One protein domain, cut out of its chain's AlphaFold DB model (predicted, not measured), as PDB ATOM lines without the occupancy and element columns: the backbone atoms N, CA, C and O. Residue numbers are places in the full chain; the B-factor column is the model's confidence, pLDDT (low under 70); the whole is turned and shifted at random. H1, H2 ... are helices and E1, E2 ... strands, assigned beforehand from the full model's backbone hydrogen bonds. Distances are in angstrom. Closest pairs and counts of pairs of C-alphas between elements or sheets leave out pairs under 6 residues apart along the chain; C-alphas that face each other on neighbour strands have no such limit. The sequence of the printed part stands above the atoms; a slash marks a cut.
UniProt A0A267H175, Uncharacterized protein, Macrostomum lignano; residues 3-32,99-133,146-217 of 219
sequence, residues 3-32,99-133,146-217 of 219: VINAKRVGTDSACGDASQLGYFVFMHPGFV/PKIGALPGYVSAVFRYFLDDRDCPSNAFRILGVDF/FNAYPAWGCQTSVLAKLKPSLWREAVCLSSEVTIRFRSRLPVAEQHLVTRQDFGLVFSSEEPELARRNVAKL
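AT A GLANCE: This is residues 3 to 32, 99 to 133 and 146 to 217 of the 219 residues of an uncharacterized protein of Macrostomum lignano (UniProt A0A267H175). A twisted sheet of four strands lies between two helices, the long H3 running along one face and the shorter H1 along the other, in three layers, with H4 packed on H1 farther out. The hairpin of E1 and E2 and the long H3 lie along the longest axis, and E4 runs on from edge strand E3. The printed part has 137 residues with four named helices and five named strands, in the order E1 E2 H1 H2 E3 E4 H3 E5 H4. The sheet's order is E3 E1 E2 E5, antiparallel throughout, and the class is mixed, helices and strands. The whole is compact, with a radius of gyration of the C-alphas of 15.6 A, yet elongated, spanning 56 by 31 by 28 A.

IN THESE COORDINATES: In the sheet, E1 is residues 3 to 9, 20.4 A long, from C-alpha 3 at (39.697, 22.024, 1.654). E2 is residues 19 to 27, 26.3 A; E3 is residues 125 to 128, and E5 residues 199 to 203. E4, residues 130 to 133, pairs with no named strand. H3, residues 157 to 182, is 38.2 A long from C-alpha 157 at (46.642, 18.801, -23.642). H1 is residues 99 to 111, 18.4 A; H2 is residues 113 to 116; H4 is residues 208 to 217, 14.8 A, ending with C-alpha 217 at (39.627, 43.936, -3.809).

HOW THE PARTS SIT: E1 and E2 form a hairpin, with N 6 and O 22 at 2.9 A. Between the neighbour strands E1 and E3, N 5 and O 125 are within hydrogen-bond range at 2.8 A, and between the neighbour strands E2 and E5, N 27 and O 199 are within hydrogen-bond range at 2.8 A. H3 is on the sheet at a height of 9.3 A, along the strands at 24 degrees to E3 on the local plane; the closest C-alphas of H3 and E1 are those of Arg 182 and Arg 8, 4.8 A apart. H1 is on the opposite face at a height of 8.3 A, along the strands at 21 degrees to E5 on the local plane; C-alphas 106 and 201 are their closest, 4.5 A. H1 and H4 touch at Gly 106 and Ala 210, C-alphas 5.2 A apart, at a steep tilt of 41 degrees, opposite ways. H2 and H4 only graze the sheet. E3 runs on into E4 at 37 degrees. O i to N i+4 pairs within hydrogen-bond range are 8 of 9 in H1, 20 of 22 in H3 and 5 of 6 in H4; H2 is too short for such a pair.

THE WHOLE: The farthest C-alphas, those of Ala 14 and Thr 156, are 56.4 A apart. Residues 33 to 98 and 134 to 145 are not printed; the gaps between C-alphas are 15.4 A and 9.5 A. The link from H3 to E5, residues 183 to 198, is long. Mean pLDDT of the printed part is 90.8, with residues 12 to 18 under 70.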
ATOM      1  N   VAL A   3      40.094  21.892   0.250       96.19
ATOM      2  CA  VAL A   3      39.697  22.024   1.654       96.19
ATOM      3  C   VAL A   3      40.388  20.925   2.444       96.19
ATOM      4  O   VAL A   3      40.315  19.768   2.038       96.19
ATOM      5  N   ILE A   4      41.047  21.273   3.546       96.44
ATOM      6  CA  ILE A   4      41.752  20.331   4.422       96.44
ATOM      7  C   ILE A   4      41.209  20.476   5.844       96.44
ATOM      8  O   ILE A   4      41.279  21.555   6.438       96.44
ATOM      9  N   ASN A   5      40.717  19.365   6.387       94.75
ATOM     10  CA  ASN A   5      40.298  19.206   7.771       94.75
ATOM     11  C   ASN A   5      41.335  18.339   8.488       94.75
ATOM     12  O   ASN A   5      41.431  17.131   8.257       94.75
ATOM     13  N   ALA A   6      42.128  18.969   9.347       93.88
ATOM     14  CA  ALA A   6      43.148  18.311  10.149       93.88
ATOM     15  C   ALA A   6      42.699  18.227  11.613       93.88
ATOM     16  O   ALA A   6      42.023  19.116  12.123       93.88
ATOM     17  N   LYS A   7      43.099  17.173  12.317       91.19
ATOM     18  CA  LYS A   7      42.807  16.959  13.735       91.19
ATOM     19  C   LYS A   7      44.097  16.771  14.513       91.19
ATOM     20  O   LYS A   7      45.020  16.102  14.048       91.19
ATOM     21  N   ARG A   8      44.154  17.330  15.720       90.31
ATOM     22  CA  ARG A   8      45.242  17.107  16.682       90.31
ATOM     23  C   ARG A   8      44.690  16.910  18.087       90.31
ATOM     24  O   ARG A   8      43.582  17.349  18.378       90.31
ATOM     25  N   VAL A   9      45.466  16.266  18.954       86.12
ATOM     26  CA  VAL A   9      45.098  16.086  20.366       86.12
ATOM     27  C   VAL A   9      45.110  17.451  21.067       86.12
ATOM     28  O   VAL A   9      46.074  18.217  20.924       86.12
ATOM     29  N   GLY A  10      44.022  17.772  21.771       78.38
ATOM     30  CA  GLY A  10      43.893  18.992  22.568       78.38
ATOM     31  C   GLY A  10      44.896  19.045  23.722       78.38
ATOM     32  O   GLY A  10      45.460  18.032  24.123       78.38
ATOM     33  N   THR A  11      45.170  20.245  24.233       71.44
ATOM     34  CA  THR A  11      46.021  20.437  25.425       71.44
ATOM     35  C   THR A  11      45.275  20.321  26.743       71.44
ATOM     36  O   THR A  11      45.921  20.204  27.781       71.44
ATOM     37  N   ASP A  12      43.949  20.416  26.722       60.44
ATOM     38  CA  ASP A  12      43.192  20.712  27.932       60.44
ATOM     39  C   ASP A  12      42.879  19.415  28.681       60.44
ATOM     40  O   ASP A  12      42.039  18.614  28.284       60.44
ATOM     41  N   SER A  13      43.594  19.213  29.785       52.34
ATOM     42  CA  SER A  13      43.572  18.014  30.629       52.34
ATOM     43  C   SER A  13      42.329  17.877  31.521       52.34
ATOM     44  O   SER A  13      42.218  16.899  32.258       52.34
ATOM     45  N   ALA A  14      41.392  18.833  31.478       57.62
ATOM     46  CA  ALA A  14      40.216  18.870  32.356       57.62
ATOM     47  C   ALA A  14      39.007  18.068  31.830       57.62
ATOM     48  O   ALA A  14      38.172  17.630  32.618       57.62
ATOM     49  N   CYS A  15      38.932  17.821  30.521       48.78
ATOM     50  CA  CYS A  15      37.955  16.928  29.900       48.78
ATOM     51  C   CYS A  15      38.700  16.080  28.869       48.78
ATOM     52  O   CYS A  15      39.244  16.626  27.913       48.78
ATOM     53  N   GLY A  16      38.769  14.766  29.087       45.84
ATOM     54  CA  GLY A  16      39.552  13.845  28.258       45.84
ATOM     55  C   GLY A  16      39.348  14.022  26.745       45.84
ATOM     56  O   GLY A  16      38.242  14.280  26.281       45.84
ATOM     57  N   ASP A  17      40.440  13.862  25.995       54.38
ATOM     58  CA  ASP A  17      40.481  13.620  24.544       54.38
ATOM     59  C   ASP A  17      39.728  14.600  23.617       54.38
ATOM     60  O   ASP A  17      39.345  14.249  22.498       54.38
ATOM     61  N   ALA A  18      39.565  15.870  24.004       69.69
ATOM     62  CA  ALA A  18      39.005  16.872  23.096       69.69
ATOM     63  C   ALA A  18      39.943  17.114  21.890       69.69
ATOM     64  O   ALA A  18      40.978  17.776  21.994       69.69
ATOM     65  N   SER A  19      39.600  16.570  20.718       77.69
ATOM     66  CA  SER A  19      40.348  16.800  19.479       77.69
ATOM     67  C   SER A  19      40.186  18.247  19.004       77.69
ATOM     68  O   SER A  19      39.062  18.720  18.830       77.69
ATOM     69  N   GLN A  20      41.290  18.942  18.730       87.69
ATOM     70  CA  GLN A  20      41.268  20.261  18.104       87.69
ATOM     71  C   GLN A  20      41.218  20.120  16.579       87.69
ATOM     72  O   GLN A  20      42.002  19.369  15.992       87.69
ATOM     73  N   LEU A  21      40.324  20.881  15.945       89.62
ATOM     74  CA  LEU A  21      40.110  20.886  14.497       89.62
ATOM     75  C   LEU A  21      40.843  22.054  13.828       89.62
ATOM     76  O   LEU A  21      40.706  23.208  14.237       89.62
ATOM     77  N   GLY A  22      41.592  21.745  12.777       93.06
ATOM     78  CA  GLY A  22      42.191  22.682  11.841       93.06
ATOM     79  C   GLY A  22      41.421  22.651  10.527       93.06
ATOM     80  O   GLY A  22      41.180  21.583   9.973       93.06
ATOM     81  N   TYR A  23      41.038  23.824  10.035       94.88
ATOM     82  CA  TYR A  23      40.327  24.010   8.774       94.88
ATOM     83  C   TYR A  23      41.121  24.978   7.896       94.88
ATOM     84  O   TYR A  23      41.323  26.140   8.266       94.88
ATOM     85  N   PHE A  24      41.597  24.486   6.756       96.50
ATOM     86  CA  PHE A  24      42.453  25.224   5.831       96.50
ATOM     87  C   PHE A  24      41.893  25.121   4.420       96.50
ATOM     88  O   PHE A  24      41.449  24.049   4.003       96.50
ATOM     89  N   VAL A  25      41.927  26.225   3.677       97.12
ATOM     90  CA  VAL A  25      41.450  26.252   2.294       97.12
ATOM     91  C   VAL A  25      42.491  26.881   1.396       97.12
ATOM     92  O   VAL A  25      42.964  27.991   1.642       97.12
ATOM     93  N   PHE A  26      42.805  26.162   0.327       97.75
ATOM     94  CA  PHE A  26      43.732  26.575  -0.706       97.75
ATOM     95  C   PHE A  26      43.016  26.714  -2.052       97.75
ATOM     96  O   PHE A  26      42.112  25.940  -2.386       97.75
ATOM     97  N   MET A  27      43.438  27.673  -2.867       97.31
ATOM     98  CA  MET A  27      42.945  27.869  -4.222       97.31
ATOM     99  C   MET A  27      44.058  27.628  -5.235       97.31
ATOM    100  O   MET A  27      45.146  28.171  -5.109       97.31
ATOM    101  N   HIS A  28      43.764  26.810  -6.242       97.12
ATOM    102  CA  HIS A  28      44.643  26.572  -7.382       97.12
ATOM    103  C   HIS A  28      44.167  27.441  -8.561       97.12
ATOM    104  O   HIS A  28      42.956  27.476  -8.791       97.12
ATOM    105  N   PRO A  29      45.055  28.091  -9.335       93.94
ATOM    106  CA  PRO A  29      44.692  28.953 -10.471       93.94
ATOM    107  C   PRO A  29      43.792  28.274 -11.512       93.94
ATOM    108  O   PRO A  29      42.905  28.889 -12.094       93.94
ATOM    109  N   GLY A  30      43.993  26.973 -11.713       95.56
ATOM    110  CA  GLY A  30      43.096  26.121 -12.489       95.56
ATOM    111  C   GLY A  30      43.339  26.270 -13.985       95.56
ATOM    112  O   GLY A  30      44.483  26.233 -14.427       95.56
ATOM    113  N   PHE A  31      42.263  26.377 -14.757       96.94
ATOM    114  CA  PHE A  31      42.290  26.531 -16.209       96.94
ATOM    115  C   PHE A  31      41.100  27.368 -16.668       96.94
ATOM    116  O   PHE A  31      40.080  27.451 -15.983       96.94
ATOM    117  N   VAL A  32      41.222  27.953 -17.853       96.69
ATOM    118  CA  VAL A  32      40.165  28.738 -18.495       96.69
ATOM    119  C   VAL A  32      39.466  27.864 -19.528       96.69
ATOM    120  O   VAL A  32      40.127  27.090 -20.220       96.69
ATOM    121  N   PRO A  99      44.149  37.160  -7.739       91.94
ATOM    122  CA  PRO A  99      43.862  37.511  -6.353       91.94
ATOM    123  C   PRO A  99      42.362  37.639  -6.048       91.94
ATOM    124  O   PRO A  99      41.932  37.135  -5.008       91.94
ATOM    125  N   LYS A 100      41.543  38.221  -6.945       92.62
ATOM    126  CA  LYS A 100      40.071  38.266  -6.763       92.62
ATOM    127  C   LYS A 100      39.459  36.866  -6.749       92.62
ATOM    128  O   LYS A 100      38.658  36.559  -5.865       92.62
ATOM    129  N   ILE A 101      39.891  36.009  -7.676       94.12
ATOM    130  CA  ILE A 101      39.463  34.606  -7.762       94.12
ATOM    131  C   ILE A 101      39.821  33.831  -6.491       94.12
ATOM    132  O   ILE A 101      39.038  32.985  -6.084       94.12
ATOM    133  N   GLY A 102      40.960  34.098  -5.846       94.06
ATOM    134  CA  GLY A 102      41.334  33.449  -4.582       94.06
ATOM    135  C   GLY A 102      40.606  34.015  -3.356       94.06
ATOM    136  O   GLY A 102      40.182  33.266  -2.473       94.06
ATOM    137  N   ALA A 103      40.424  35.333  -3.301       93.56
ATOM    138  CA  ALA A 103      39.804  36.015  -2.168       93.56
ATOM    139  C   ALA A 103      38.317  35.658  -1.985       93.56
ATOM    140  O   ALA A 103      37.873  35.504  -0.847       93.56
ATOM    141  N   LEU A 104      37.562  35.475  -3.078       92.94
ATOM    142  CA  LEU A 104      36.142  35.100  -3.023       92.94
ATOM    143  C   LEU A 104      35.908  33.734  -2.334       92.94
ATOM    144  O   LEU A 104      35.189  33.705  -1.335       92.94
ATOM    145  N   PRO A 105      36.529  32.615  -2.762       93.00
ATOM    146  CA  PRO A 105      36.483  31.346  -2.045       93.00
ATOM    147  C   PRO A 105      36.984  31.451  -0.610       93.00
ATOM    148  O   PRO A 105      36.354  30.882   0.268       93.00
ATOM    149  N   GLY A 106      38.056  32.209  -0.341       94.12
ATOM    150  CA  GLY A 106      38.539  32.417   1.028       94.12
ATOM    151  C   GLY A 106      37.474  33.035   1.943       94.12
ATOM    152  O   GLY A 106      37.268  32.574   3.066       94.12
ATOM    153  N   TYR A 107      36.744  34.034   1.442       93.44
ATOM    154  CA  TYR A 107      35.617  34.645   2.148       93.44
ATOM    155  C   TYR A 107      34.445  33.679   2.335       93.44
ATOM    156  O   TYR A 107      33.943  33.536   3.449       93.44
ATOM    157  N   VAL A 108      34.043  32.971   1.274       92.81
ATOM    158  CA  VAL A 108      32.983  31.953   1.346       92.81
ATOM    159  C   VAL A 108      33.351  30.871   2.364       92.81
ATOM    160  O   VAL A 108      32.529  30.510   3.198       92.81
ATOM    161  N   SER A 109      34.599  30.404   2.371       93.06
ATOM    162  CA  SER A 109      35.103  29.433   3.344       93.06
ATOM    163  C   SER A 109      35.086  29.951   4.777       93.06
ATOM    164  O   SER A 109      34.817  29.177   5.691       93.06
ATOM    165  N   ALA A 110      35.326  31.247   4.991       92.88
ATOM    166  CA  ALA A 110      35.209  31.857   6.311       92.88
ATOM    167  C   ALA A 110      33.752  31.885   6.799       92.88
ATOM    168  O   ALA A 110      33.461  31.427   7.904       92.88
ATOM    169  N   VAL A 111      32.839  32.395   5.967       91.88
ATOM    170  CA  VAL A 111      31.424  32.602   6.323       91.88
ATOM    171  C   VAL A 111      30.670  31.277   6.440       91.88
ATOM    172  O   VAL A 111      29.927  31.061   7.395       91.88
ATOM    173  N   PHE A 112      30.899  30.354   5.508       89.88
ATOM    174  CA  PHE A 112      30.229  29.053   5.451       89.88
ATOM    175  C   PHE A 112      31.057  27.933   6.083       89.88
ATOM    176  O   PHE A 112      30.805  26.754   5.825       89.88
ATOM    177  N   ARG A 113      32.023  28.275   6.948       88.88
ATOM    178  CA  ARG A 113      32.875  27.297   7.635       88.88
ATOM    179  C   ARG A 113      32.056  26.193   8.287       88.88
ATOM    180  O   ARG A 113      32.434  25.039   8.190       88.88
ATOM    181  N   TYR A 114      30.935  26.528   8.921       85.38
ATOM    182  CA  TYR A 114      30.077  25.542   9.581       85.38
ATOM    183  C   TYR A 114      29.644  24.382   8.661       85.38
ATOM    184  O   TYR A 114      29.535  23.257   9.128       85.38
ATOM    185  N   PHE A 115      29.456  24.640   7.362       84.62
ATOM    186  CA  PHE A 115      29.027  23.638   6.377       84.62
ATOM    187  C   PHE A 115      30.190  22.971   5.633       84.62
ATOM    188  O   PHE A 115      30.055  21.860   5.123       84.62
ATOM    189  N   LEU A 116      31.322  23.667   5.517       82.75
ATOM    190  CA  LEU A 116      32.494  23.198   4.772       82.75
ATOM    191  C   LEU A 116      33.518  22.481   5.658       82.75
ATOM    192  O   LEU A 116      34.353  21.736   5.149       82.75
ATOM    193  N   ASP A 117      33.477  22.729   6.964       81.31
ATOM    194  CA  ASP A 117      34.306  22.084   7.972       81.31
ATOM    195  C   ASP A 117      33.710  20.713   8.316       81.31
ATOM    196  O   ASP A 117      32.615  20.626   8.870       81.31
ATOM    197  N   ASP A 118      34.412  19.634   7.971       80.00
ATOM    198  CA  ASP A 118      33.987  18.263   8.252       80.00
ATOM    199  C   ASP A 118      34.270  17.880   9.709       80.00
ATOM    200  O   ASP A 118      35.206  17.141  10.026       80.00
ATOM    201  N   ARG A 119      33.497  18.465  10.625       76.12
ATOM    202  CA  ARG A 119      33.726  18.315  12.068       76.12
ATOM    203  C   ARG A 119      33.461  16.887  12.543       76.12
ATOM    204  O   ARG A 119      34.188  16.388  13.409       76.12
ATOM    205  N   ASP A 120      32.485  16.236  11.919       79.50
ATOM    206  CA  ASP A 120      31.993  14.914  12.299       79.50
ATOM    207  C   ASP A 120      32.833  13.769  11.712       79.50
ATOM    208  O   ASP A 120      32.820  12.663  12.256       79.50
ATOM    209  N   CYS A 121      33.625  14.004  10.655       78.88
ATOM    210  CA  CYS A 121      34.539  12.989  10.128       78.88
ATOM    211  C   CYS A 121      35.585  12.603  11.186       78.88
ATOM    212  O   CYS A 121      36.337  13.466  11.626       78.88
ATOM    213  N   PRO A 122      35.709  11.332  11.608       75.31
ATOM    214  CA  PRO A 122      36.610  10.948  12.700       75.31
ATOM    215  C   PRO A 122      38.100  11.053  12.332       75.31
ATOM    216  O   PRO A 122      38.952  11.101  13.217       75.31
ATOM    217  N   SER A 123      38.428  11.115  11.040       83.88
ATOM    218  CA  SER A 123      39.794  11.166  10.518       83.88
ATOM    219  C   SER A 123      40.157  12.541   9.954       83.88
ATOM    220  O   SER A 123      39.300  13.390   9.721       83.88
ATOM    221  N   ASN A 124      41.446  12.749   9.674       91.31
ATOM    222  CA  ASN A 124      41.853  13.833   8.780       91.31
ATOM    223  C   ASN A 124      41.251  13.587   7.394       91.31
ATOM    224  O   ASN A 124      41.239  12.448   6.922       91.31
ATOM    225  N   ALA A 125      40.785  14.643   6.746       92.50
ATOM    226  CA  ALA A 125      40.167  14.560   5.435       92.50
ATOM    227  C   ALA A 125      40.552  15.772   4.597       92.50
ATOM    228  O   ALA A 125      40.850  16.849   5.115       92.50
ATOM    229  N   PHE A 126      40.519  15.601   3.284       95.12
ATOM    230  CA  PHE A 126      40.600  16.718   2.362       95.12
ATOM    231  C   PHE A 126      39.631  16.502   1.201       95.12
ATOM    232  O   PHE A 126      39.256  15.373   0.884       95.12
ATOM    233  N   ARG A 127      39.212  17.596   0.566       94.81
ATOM    234  CA  ARG A 127      38.298  17.584  -0.579       94.81
ATOM    235  C   ARG A 127      38.780  18.564  -1.634       94.81
ATOM    236  O   ARG A 127      39.150  19.690  -1.305       94.81
ATOM    237  N   ILE A 128      38.716  18.164  -2.901       96.69
ATOM    238  CA  ILE A 128      38.876  19.091  -4.023       96.69
ATOM    239  C   ILE A 128      37.499  19.444  -4.561       96.69
ATOM    240  O   ILE A 128      36.784  18.588  -5.067       96.69
ATOM    241  N   LEU A 129      37.174  20.728  -4.488       95.75
ATOM    242  CA  LEU A 129      35.978  21.323  -5.056       95.75
ATOM    243  C   LEU A 129      36.349  22.085  -6.333       95.75
ATOM    244  O   LEU A 129      37.343  22.827  -6.364       95.75
ATOM    245  N   GLY A 130      35.551  21.913  -7.384       96.38
ATOM    246  CA  GLY A 130      35.567  22.798  -8.547       96.38
ATOM    247  C   GLY A 130      34.852  24.098  -8.200       96.38
ATOM    248  O   GLY A 130      33.836  24.063  -7.513       96.38
ATOM    249  N   VAL A 131      35.390  25.236  -8.623       96.62
ATOM    250  CA  VAL A 131      34.737  26.536  -8.430       96.62
ATOM    251  C   VAL A 131      34.746  27.231  -9.774       96.62
ATOM    252  O   VAL A 131      35.821  27.488 -10.320       96.62
ATOM    253  N   ASP A 132      33.556  27.481 -10.303       96.88
ATOM    254  CA  ASP A 132      33.387  28.009 -11.648       96.88
ATOM    255  C   ASP A 132      33.103  29.510 -11.563       96.88
ATOM    256  O   ASP A 132      32.233  29.960 -10.813       96.88
ATOM    257  N   PHE A 133      33.857  30.281 -12.340       96.56
ATOM    258  CA  PHE A 133      33.736  31.730 -12.426       96.56
ATOM    259  C   PHE A 133      33.469  32.162 -13.864       96.56
ATOM    260  O   PHE A 133      33.900  31.498 -14.809       96.56
ATOM    261  N   PHE A 146      29.760  25.985  -7.083       94.06
ATOM    262  CA  PHE A 146      30.691  25.043  -6.471       94.06
ATOM    263  C   PHE A 146      30.332  23.618  -6.888       94.06
ATOM    264  O   PHE A 146      29.216  23.153  -6.673       94.06
ATOM    265  N   ASN A 147      31.319  22.894  -7.402       94.81
ATOM    266  CA  ASN A 147      31.200  21.512  -7.836       94.81
ATOM    267  C   ASN A 147      31.866  20.578  -6.823       94.81
ATOM    268  O   ASN A 147      33.094  20.558  -6.701       94.81
ATOM    269  N   ALA A 148      31.061  19.771  -6.122       91.62
ATOM    270  CA  ALA A 148      31.554  18.777  -5.161       91.62
ATOM    271  C   ALA A 148      32.384  17.661  -5.816       91.62
ATOM    272  O   ALA A 148      33.293  17.112  -5.197       91.62
ATOM    273  N   TYR A 149      32.088  17.366  -7.083       92.81
ATOM    274  CA  TYR A 149      32.721  16.304  -7.857       92.81
ATOM    275  C   TYR A 149      33.227  16.870  -9.188       92.81
ATOM    276  O   TYR A 149      32.599  16.659 -10.229       92.81
ATOM    277  N   PRO A 150      34.335  17.636  -9.184       93.88
ATOM    278  CA  PRO A 150      34.894  18.156 -10.422       93.88
ATOM    279  C   PRO A 150      35.279  16.999 -11.354       93.88
ATOM    280  O   PRO A 150      35.838  15.988 -10.928       93.88
ATOM    281  N   ALA A 151      34.992  17.146 -12.646       91.81
ATOM    282  CA  ALA A 151      35.321  16.123 -13.631       91.81
ATOM    283  C   ALA A 151      36.842  16.007 -13.820       91.81
ATOM    284  O   ALA A 151      37.522  17.002 -14.078       91.81
ATOM    285  N   TRP A 152      37.377  14.784 -13.811       93.00
ATOM    286  CA  TRP A 152      38.819  14.518 -13.944       93.00
ATOM    287  C   TRP A 152      39.277  14.142 -15.362       93.00
ATOM    288  O   TRP A 152      40.452  13.874 -15.576       93.00
ATOM    289  N   GLY A 153      38.383  14.177 -16.355       91.25
ATOM    290  CA  GLY A 153      38.718  13.837 -17.743       91.25
ATOM    291  C   GLY A 153      39.768  14.767 -18.370       91.25
ATOM    292  O   GLY A 153      39.698  15.984 -18.213       91.25
ATOM    293  N   CYS A 154      40.719  14.207 -19.115       93.50
ATOM    294  CA  CYS A 154      41.842  14.932 -19.720       93.50
ATOM    295  C   CYS A 154      41.657  15.094 -21.237       93.50
ATOM    296  O   CYS A 154      42.403  14.527 -22.027       93.50
ATOM    297  N   GLN A 155      40.611  15.814 -21.653       89.44
ATOM    298  CA  GLN A 155      40.218  15.883 -23.071       89.44
ATOM    299  C   GLN A 155      41.131  16.761 -23.946       89.44
ATOM    300  O   GLN A 155      41.162  16.575 -25.166       89.44
ATOM    301  N   THR A 156      41.870  17.682 -23.322       93.38
ATOM    302  CA  THR A 156      42.823  18.600 -23.960       93.38
ATOM    303  C   THR A 156      44.210  18.419 -23.353       93.38
ATOM    304  O   THR A 156      44.346  17.935 -22.223       93.38
ATOM    305  N   SER A 157      45.243  18.830 -24.081       95.25
ATOM    306  CA  SER A 157      46.642  18.801 -23.642       95.25
ATOM    307  C   SER A 157      46.870  19.587 -22.344       95.25
ATOM    308  O   SER A 157      47.554  19.096 -21.442       95.25
ATOM    309  N   VAL A 158      46.223  20.749 -22.199       96.69
ATOM    310  CA  VAL A 158      46.237  21.550 -20.965       96.69
ATOM    311  C   VAL A 158      45.726  20.729 -19.783       96.69
ATOM    312  O   VAL A 158      46.415  20.614 -18.769       96.69
ATOM    313  N   LEU A 159      44.562  20.083 -19.911       96.56
ATOM    314  CA  LEU A 159      43.998  19.276 -18.823       96.56
ATOM    315  C   LEU A 159      44.817  18.016 -18.539       96.56
ATOM    316  O   LEU A 159      44.959  17.644 -17.374       96.56
ATOM    317  N   ALA A 160      45.358  17.378 -19.579       97.06
ATOM    318  CA  ALA A 160      46.210  16.199 -19.452       97.06
ATOM    319  C   ALA A 160      47.489  16.484 -18.659       97.06
ATOM    320  O   ALA A 160      47.966  15.606 -17.942       97.06
ATOM    321  N   LYS A 161      48.011  17.710 -18.743       96.94
ATOM    322  CA  LYS A 161      49.160  18.159 -17.953       96.94
ATOM    323  C   LYS A 161      48.755  18.637 -16.555       96.94
ATOM    324  O   LYS A 161      49.374  18.231 -15.577       96.94
ATOM    325  N   LEU A 162      47.714  19.465 -16.462       97.56
ATOM    326  CA  LEU A 162      47.303  20.145 -15.230       97.56
ATOM    327  C   LEU A 162      46.702  19.199 -14.183       97.56
ATOM    328  O   LEU A 162      47.028  19.284 -13.004       97.56
ATOM    329  N   LYS A 163      45.776  18.316 -14.576       97.06
ATOM    330  CA  LYS A 163      45.011  17.519 -13.601       97.06
ATOM    331  C   LYS A 163      45.895  16.561 -12.798       97.06
ATOM    332  O   LYS A 163      45.726  16.520 -11.580       97.06
ATOM    333  N   PRO A 164      46.851  15.829 -13.406       97.56
ATOM    334  CA  PRO A 164      47.757  14.977 -12.642       97.56
ATOM    335  C   PRO A 164      48.659  15.751 -11.672       97.56
ATOM    336  O   PRO A 164      48.870  15.277 -10.555       97.56
ATOM    337  N   SER A 165      49.182  16.922 -12.066       96.94
ATOM    338  CA  SER A 165      50.033  17.739 -11.187       96.94
ATOM    339  C   SER A 165      49.234  18.326 -10.029       96.94
ATOM    340  O   SER A 165      49.635  18.154  -8.883       96.94
ATOM    341  N   LEU A 166      48.057  18.894 -10.312       97.88
ATOM    342  CA  LEU A 166      47.132  19.417  -9.306       97.88
ATOM    343  C   LEU A 166      46.763  18.336  -8.290       97.88
ATOM    344  O   LEU A 166      46.773  18.585  -7.084       97.88
ATOM    345  N   TRP A 167      46.455  17.119  -8.759       97.31
ATOM    346  CA  TRP A 167      46.056  16.046  -7.854       97.31
ATOM    347  C   TRP A 167      47.219  15.601  -6.959       97.31
ATOM    348  O   TRP A 167      47.068  15.449  -5.747       97.31
ATOM    349  N   ARG A 168      48.412  15.453  -7.547       97.94
ATOM    350  CA  ARG A 168      49.631  15.128  -6.802       97.94
ATOM    351  C   ARG A 168      49.926  16.181  -5.737       97.94
ATOM    352  O   ARG A 168      50.138  15.818  -4.583       97.94
ATOM    353  N   GLU A 169      49.914  17.456  -6.116       98.25
ATOM    354  CA  GLU A 169      50.160  18.564  -5.196       98.25
ATOM    355  C   GLU A 169      49.150  18.552  -4.050       98.25
ATOM    356  O   GLU A 169      49.549  18.580  -2.894       98.25
ATOM    357  N   ALA A 170      47.853  18.420  -4.337       98.31
ATOM    358  CA  ALA A 170      46.830  18.423  -3.298       98.31
ATOM    359  C   ALA A 170      46.993  17.281  -2.282       98.31
ATOM    360  O   ALA A 170      46.803  17.510  -1.088       98.31
ATOM    361  N   VAL A 171      47.378  16.074  -2.711       98.06
ATOM    362  CA  VAL A 171      47.645  14.949  -1.794       98.06
ATOM    363  C   VAL A 171      48.880  15.221  -0.929       98.06
ATOM    364  O   VAL A 171      48.830  15.044   0.294       98.06
ATOM    365  N   CYS A 172      49.980  15.673  -1.540       98.38
ATOM    366  CA  CYS A 172      51.205  16.017  -0.819       98.38
ATOM    367  C   CYS A 172      50.967  17.156   0.184       98.38
ATOM    368  O   CYS A 172      51.296  17.014   1.362       98.38
ATOM    369  N   LEU A 173      50.303  18.226  -0.256       98.50
ATOM    370  CA  LEU A 173      49.984  19.405   0.541       98.50
ATOM    371  C   LEU A 173      49.047  19.073   1.698       98.50
ATOM    372  O   LEU A 173      49.297  19.486   2.826       98.50
ATOM    373  N   SER A 174      48.009  18.267   1.461       97.94
ATOM    374  CA  SER A 174      47.098  17.820   2.524       97.94
ATOM    375  C   SER A 174      47.823  17.010   3.597       97.94
ATOM    376  O   SER A 174      47.554  17.169   4.793       97.94
ATOM    377  N   SER A 175      48.773  16.171   3.179       97.75
ATOM    378  CA  SER A 175      49.590  15.365   4.087       97.75
ATOM    379  C   SER A 175      50.521  16.247   4.918       97.75
ATOM    380  O   SER A 175      50.554  16.125   6.142       97.75
ATOM    381  N   GLU A 176      51.224  17.182   4.274       98.25
ATOM    382  CA  GLU A 176      52.107  18.136   4.947       98.25
ATOM    383  C   GLU A 176      51.341  19.011   5.947       98.25
ATOM    384  O   GLU A 176      51.723  19.078   7.115       98.25
ATOM    385  N   VAL A 177      50.233  19.630   5.525       98.00
ATOM    386  CA  VAL A 177      49.377  20.463   6.387       98.00
ATOM    387  C   VAL A 177      48.918  19.679   7.612       98.00
ATOM    388  O   VAL A 177      49.026  20.171   8.735       98.00
ATOM    389  N   THR A 178      48.474  18.435   7.422       96.00
ATOM    390  CA  THR A 178      48.041  17.569   8.525       96.00
ATOM    391  C   THR A 178      49.184  17.275   9.501       96.00
ATOM    392  O   THR A 178      48.998  17.386  10.714       96.00
ATOM    393  N   ILE A 179      50.375  16.925   9.001       96.38
ATOM    394  CA  ILE A 179      51.556  16.641   9.832       96.38
ATOM    395  C   ILE A 179      51.979  17.886  10.616       96.38
ATOM    396  O   ILE A 179      52.208  17.800  11.826       96.38
ATOM    397  N   ARG A 180      52.051  19.047   9.955       96.81
ATOM    398  CA  ARG A 180      52.417  20.317  10.594       96.81
ATOM    399  C   ARG A 180      51.412  20.702  11.670       96.81
ATOM    400  O   ARG A 180      51.816  20.936  12.807       96.81
ATOM    401  N   PHE A 181      50.119  20.663  11.351       95.50
ATOM    402  CA  PHE A 181      49.056  20.987  12.297       95.50
ATOM    403  C   PHE A 181      49.101  20.085  13.536       95.50
ATOM    404  O   PHE A 181      49.072  20.587  14.663       95.50
ATOM    405  N   ARG A 182      49.252  18.765  13.344       93.56
ATOM    406  CA  ARG A 182      49.416  17.782  14.434       93.56
ATOM    407  C   ARG A 182      50.640  18.050  15.296       93.56
ATOM    408  O   ARG A 182      50.567  17.897  16.511       93.56
ATOM    409  N   SER A 183      51.725  18.486  14.672       94.69
ATOM    410  CA  SER A 183      52.982  18.832  15.339       94.69
ATOM    411  C   SER A 183      52.978  20.241  15.938       94.69
ATOM    412  O   SER A 183      54.012  20.691  16.420       94.69
ATOM    413  N   ARG A 184      51.836  20.953  15.903       94.31
ATOM    414  CA  ARG A 184      51.691  22.346  16.369       94.31
ATOM    415  C   ARG A 184      52.655  23.313  15.676       94.31
ATOM    416  O   ARG A 184      53.044  24.329  16.244       94.31
ATOM    417  N   LEU A 185      53.034  22.991  14.444       95.12
ATOM    418  CA  LEU A 185      53.831  23.859  13.593       95.12
ATOM    419  C   LEU A 185      52.908  24.754  12.758       95.12
ATOM    420  O   LEU A 185      51.862  24.280  12.312       95.12
ATOM    421  N   PRO A 186      53.305  26.008  12.471       92.69
ATOM    422  CA  PRO A 186      52.483  26.919  11.684       92.69
ATOM    423  C   PRO A 186      52.172  26.367  10.289       92.69
ATOM    424  O   PRO A 186      53.083  25.916   9.578       92.69
ATOM    425  N   VAL A 187      50.905  26.474   9.883       95.19
ATOM    426  CA  VAL A 187      50.440  26.243   8.510       95.19
ATOM    427  C   VAL A 187      50.342  27.594   7.795       95.19
ATOM    428  O   VAL A 187      49.312  28.264   7.824       95.19
ATOM    429  N   ALA A 188      51.447  28.009   7.178       92.56
ATOM    430  CA  ALA A 188      51.546  29.235   6.387       92.56
ATOM    431  C   ALA A 188      52.350  28.954   5.113       92.56
ATOM    432  O   ALA A 188      53.232  28.096   5.136       92.56
ATOM    433  N   GLU A 189      52.054  29.654   4.016       92.31
ATOM    434  CA  GLU A 189      52.578  29.335   2.677       92.31
ATOM    435  C   GLU A 189      54.100  29.212   2.613       92.31
ATOM    436  O   GLU A 189      54.608  28.312   1.948       92.31
ATOM    437  N   GLN A 190      54.826  30.072   3.331       92.69
ATOM    438  CA  GLN A 190      56.290  30.080   3.369       92.69
ATOM    439  C   GLN A 190      56.902  28.840   4.039       92.69
ATOM    440  O   GLN A 190      58.100  28.607   3.921       92.69
ATOM    441  N   HIS A 191      56.098  28.057   4.763       94.62
ATOM    442  CA  HIS A 191      56.538  26.850   5.458       94.62
ATOM    443  C   HIS A 191      56.093  25.553   4.773       94.62
ATOM    444  O   HIS A 191      56.410  24.484   5.292       94.62
ATOM    445  N   LEU A 192      55.326  25.638   3.680       96.81
ATOM    446  CA  LEU A 192      54.754  24.482   2.990       96.81
ATOM    447  C   LEU A 192      55.629  24.110   1.792       96.81
ATOM    448  O   LEU A 192      55.556  24.748   0.745       96.81
ATOM    449  N   VAL A 193      56.469  23.088   1.953       97.00
ATOM    450  CA  VAL A 193      57.471  22.693   0.948       97.00
ATOM    451  C   VAL A 193      56.873  21.915  -0.221       97.00
ATOM    452  O   VAL A 193      57.449  21.887  -1.303       97.00
ATOM    453  N   THR A 194      55.725  21.269  -0.013       97.19
ATOM    454  CA  THR A 194      55.017  20.520  -1.062       97.19
ATOM    455  C   THR A 194      54.087  21.395  -1.896       97.19
ATOM    456  O   THR A 194      53.582  20.939  -2.921       97.19
ATOM    457  N   ARG A 195      53.873  22.648  -1.471       97.25
ATOM    458  CA  ARG A 195      53.054  23.634  -2.172       97.25
ATOM    459  C   ARG A 195      53.749  24.076  -3.459       97.25
ATOM    460  O   ARG A 195      54.916  24.459  -3.446       97.25
ATOM    461  N   GLN A 196      53.005  24.061  -4.552       96.00
ATOM    462  CA  GLN A 196      53.395  24.570  -5.860       96.00
ATOM    463  C   GLN A 196      52.417  25.688  -6.239       96.00
ATOM    464  O   GLN A 196      52.633  26.847  -5.871       96.00
ATOM    465  N   ASP A 197      51.310  25.337  -6.890       96.12
ATOM    466  CA  ASP A 197      50.358  26.278  -7.472       96.12
ATOM    467  C   ASP A 197      49.196  26.620  -6.527       96.12
ATOM    468  O   ASP A 197      48.555  27.661  -6.685       96.12
ATOM    469  N   PHE A 198      48.908  25.792  -5.518       97.31
ATOM    470  CA  PHE A 198      47.899  26.125  -4.513       97.31
ATOM    471  C   PHE A 198      48.350  27.314  -3.649       97.31
ATOM    472  O   PHE A 198      49.433  27.300  -3.067       97.31
ATOM    473  N   GLY A 199      47.491  28.325  -3.511       96.50
ATOM    474  CA  GLY A 199      47.652  29.444  -2.575       96.50
ATOM    475  C   GLY A 199      46.664  29.359  -1.409       96.50
ATOM    476  O   GLY A 199      45.497  29.027  -1.612       96.50
ATOM    477  N   LEU A 200      47.102  29.636  -0.184       97.06
ATOM    478  CA  LEU A 200      46.280  29.634   1.027       97.06
ATOM    479  C   LEU A 200      45.330  30.841   1.019       97.06
ATOM    480  O   LEU A 200      45.755  31.994   1.070       97.06
ATOM    481  N   VAL A 201      44.024  30.576   0.999       96.00
ATOM    482  CA  VAL A 201      42.982  31.618   0.948       96.00
ATOM    483  C   VAL A 201      42.198  31.746   2.252       96.00
ATOM    484  O   VAL A 201      41.623  32.802   2.518       96.00
ATOM    485  N   PHE A 202      42.207  30.705   3.085       96.00
ATOM    486  CA  PHE A 202      41.637  30.720   4.429       96.00
ATOM    487  C   PHE A 202      42.424  29.797   5.367       96.00
ATOM    488  O   PHE A 202      42.769  28.675   4.997       96.00
ATOM    489  N   SER A 203      42.635  30.238   6.609       95.38
ATOM    490  CA  SER A 203      43.215  29.428   7.679       95.38
ATOM    491  C   SER A 203      42.452  29.631   8.979       95.38
ATOM    492  O   SER A 203      42.250  30.757   9.429       95.38
ATOM    493  N   SER A 204      42.077  28.534   9.632       92.31
ATOM    494  CA  SER A 204      41.515  28.583  10.984       92.31
ATOM    495  C   SER A 204      42.505  29.067  12.049       92.31
ATOM    496  O   SER A 204      42.063  29.503  13.108       92.31
ATOM    497  N   GLU A 205      43.813  29.008  11.768       90.75
ATOM    498  CA  GLU A 205      44.865  29.551  12.637       90.75
ATOM    499  C   GLU A 205      45.140  31.043  12.350       90.75
ATOM    500  O   GLU A 205      45.764  31.716  13.163       90.75
ATOM    501  N   GLU A 206      44.626  31.588  11.237       92.06
ATOM    502  CA  GLU A 206      44.705  33.015  10.892       92.06
ATOM    503  C   GLU A 206      43.356  33.533  10.334       92.06
ATOM    504  O   GLU A 206      43.217  33.755   9.126       92.06
ATOM    505  N   PRO A 207      42.338  33.751  11.192       84.12
ATOM    506  CA  PRO A 207      40.982  34.102  10.744       84.12
ATOM    507  C   PRO A 207      40.890  35.402   9.927       84.12
ATOM    508  O   PRO A 207      40.032  35.534   9.055       84.12
ATOM    509  N   GLU A 208      41.803  36.351  10.156       91.06
ATOM    510  CA  GLU A 208      41.849  37.631   9.437       91.06
ATOM    511  C   GLU A 208      42.356  37.506   7.989       91.06
ATOM    512  O   GLU A 208      42.228  38.456   7.213       91.06
ATOM    513  N   LEU A 209      42.918  36.357   7.587       92.56
ATOM    514  CA  LEU A 209      43.482  36.160   6.249       92.56
ATOM    515  C   LEU A 209      42.462  36.462   5.143       92.56
ATOM    516  O   LEU A 209      42.736  37.276   4.257       92.56
ATOM    517  N   ALA A 210      41.271  35.865   5.231       92.31
ATOM    518  CA  ALA A 210      40.209  36.073   4.251       92.31
ATOM    519  C   ALA A 210      39.752  37.539   4.223       92.31
ATOM    520  O   ALA A 210      39.627  38.126   3.148       92.31
ATOM    521  N   ARG A 211      39.594  38.169   5.396       91.00
ATOM    522  CA  ARG A 211      39.199  39.582   5.505       91.00
ATOM    523  C   ARG A 211      40.217  40.508   4.841       91.00
ATOM    524  O   ARG A 211      39.830  41.385   4.073       91.00
ATOM    525  N   ARG A 212      41.516  40.294   5.086       91.81
ATOM    526  CA  ARG A 212      42.598  41.066   4.449       91.81
ATOM    527  C   ARG A 212      42.618  40.878   2.936       91.81
ATOM    528  O   ARG A 212      42.836  41.850   2.218       91.81
ATOM    529  N   ASN A 213      42.402  39.657   2.451       91.19
ATOM    530  CA  ASN A 213      42.390  39.372   1.018       91.19
ATOM    531  C   ASN A 213      41.193  40.029   0.318       91.19
ATOM    532  O   ASN A 213      41.378  40.634  -0.732       91.19
ATOM    533  N   VAL A 214      40.005  40.014   0.931       88.88
ATOM    534  CA  VAL A 214      38.826  40.733   0.417       88.88
ATOM    535  C   VAL A 214      39.026  42.246   0.450       88.88
ATOM    536  O   VAL A 214      38.698  42.924  -0.517       88.88
ATOM    537  N   ALA A 215      39.607  42.793   1.521       87.94
ATOM    538  CA  ALA A 215      39.845  44.232   1.636       87.94
ATOM    539  C   ALA A 215      40.772  44.781   0.535       87.94
ATOM    540  O   ALA A 215      40.690  45.957   0.199       87.94
ATOM    541  N   LYS A 216      41.640  43.941  -0.051       83.25
ATOM    542  CA  LYS A 216      42.466  44.320  -1.210       83.25
ATOM    543  C   LYS A 216      41.653  44.489  -2.500       83.25
ATOM    544  O   LYS A 216      42.132  45.171  -3.391       83.25
ATOM    545  N   LEU A 217      40.459  43.896  -2.599       78.12
ATOM    546  CA  LEU A 217      39.627  43.936  -3.809       78.12
ATOM    547  C   LEU A 217      38.865  45.251  -4.001       78.12
ATOM    548  O   LEU A 217      38.463  45.543  -5.123       78.12
TER     549      LEU A 217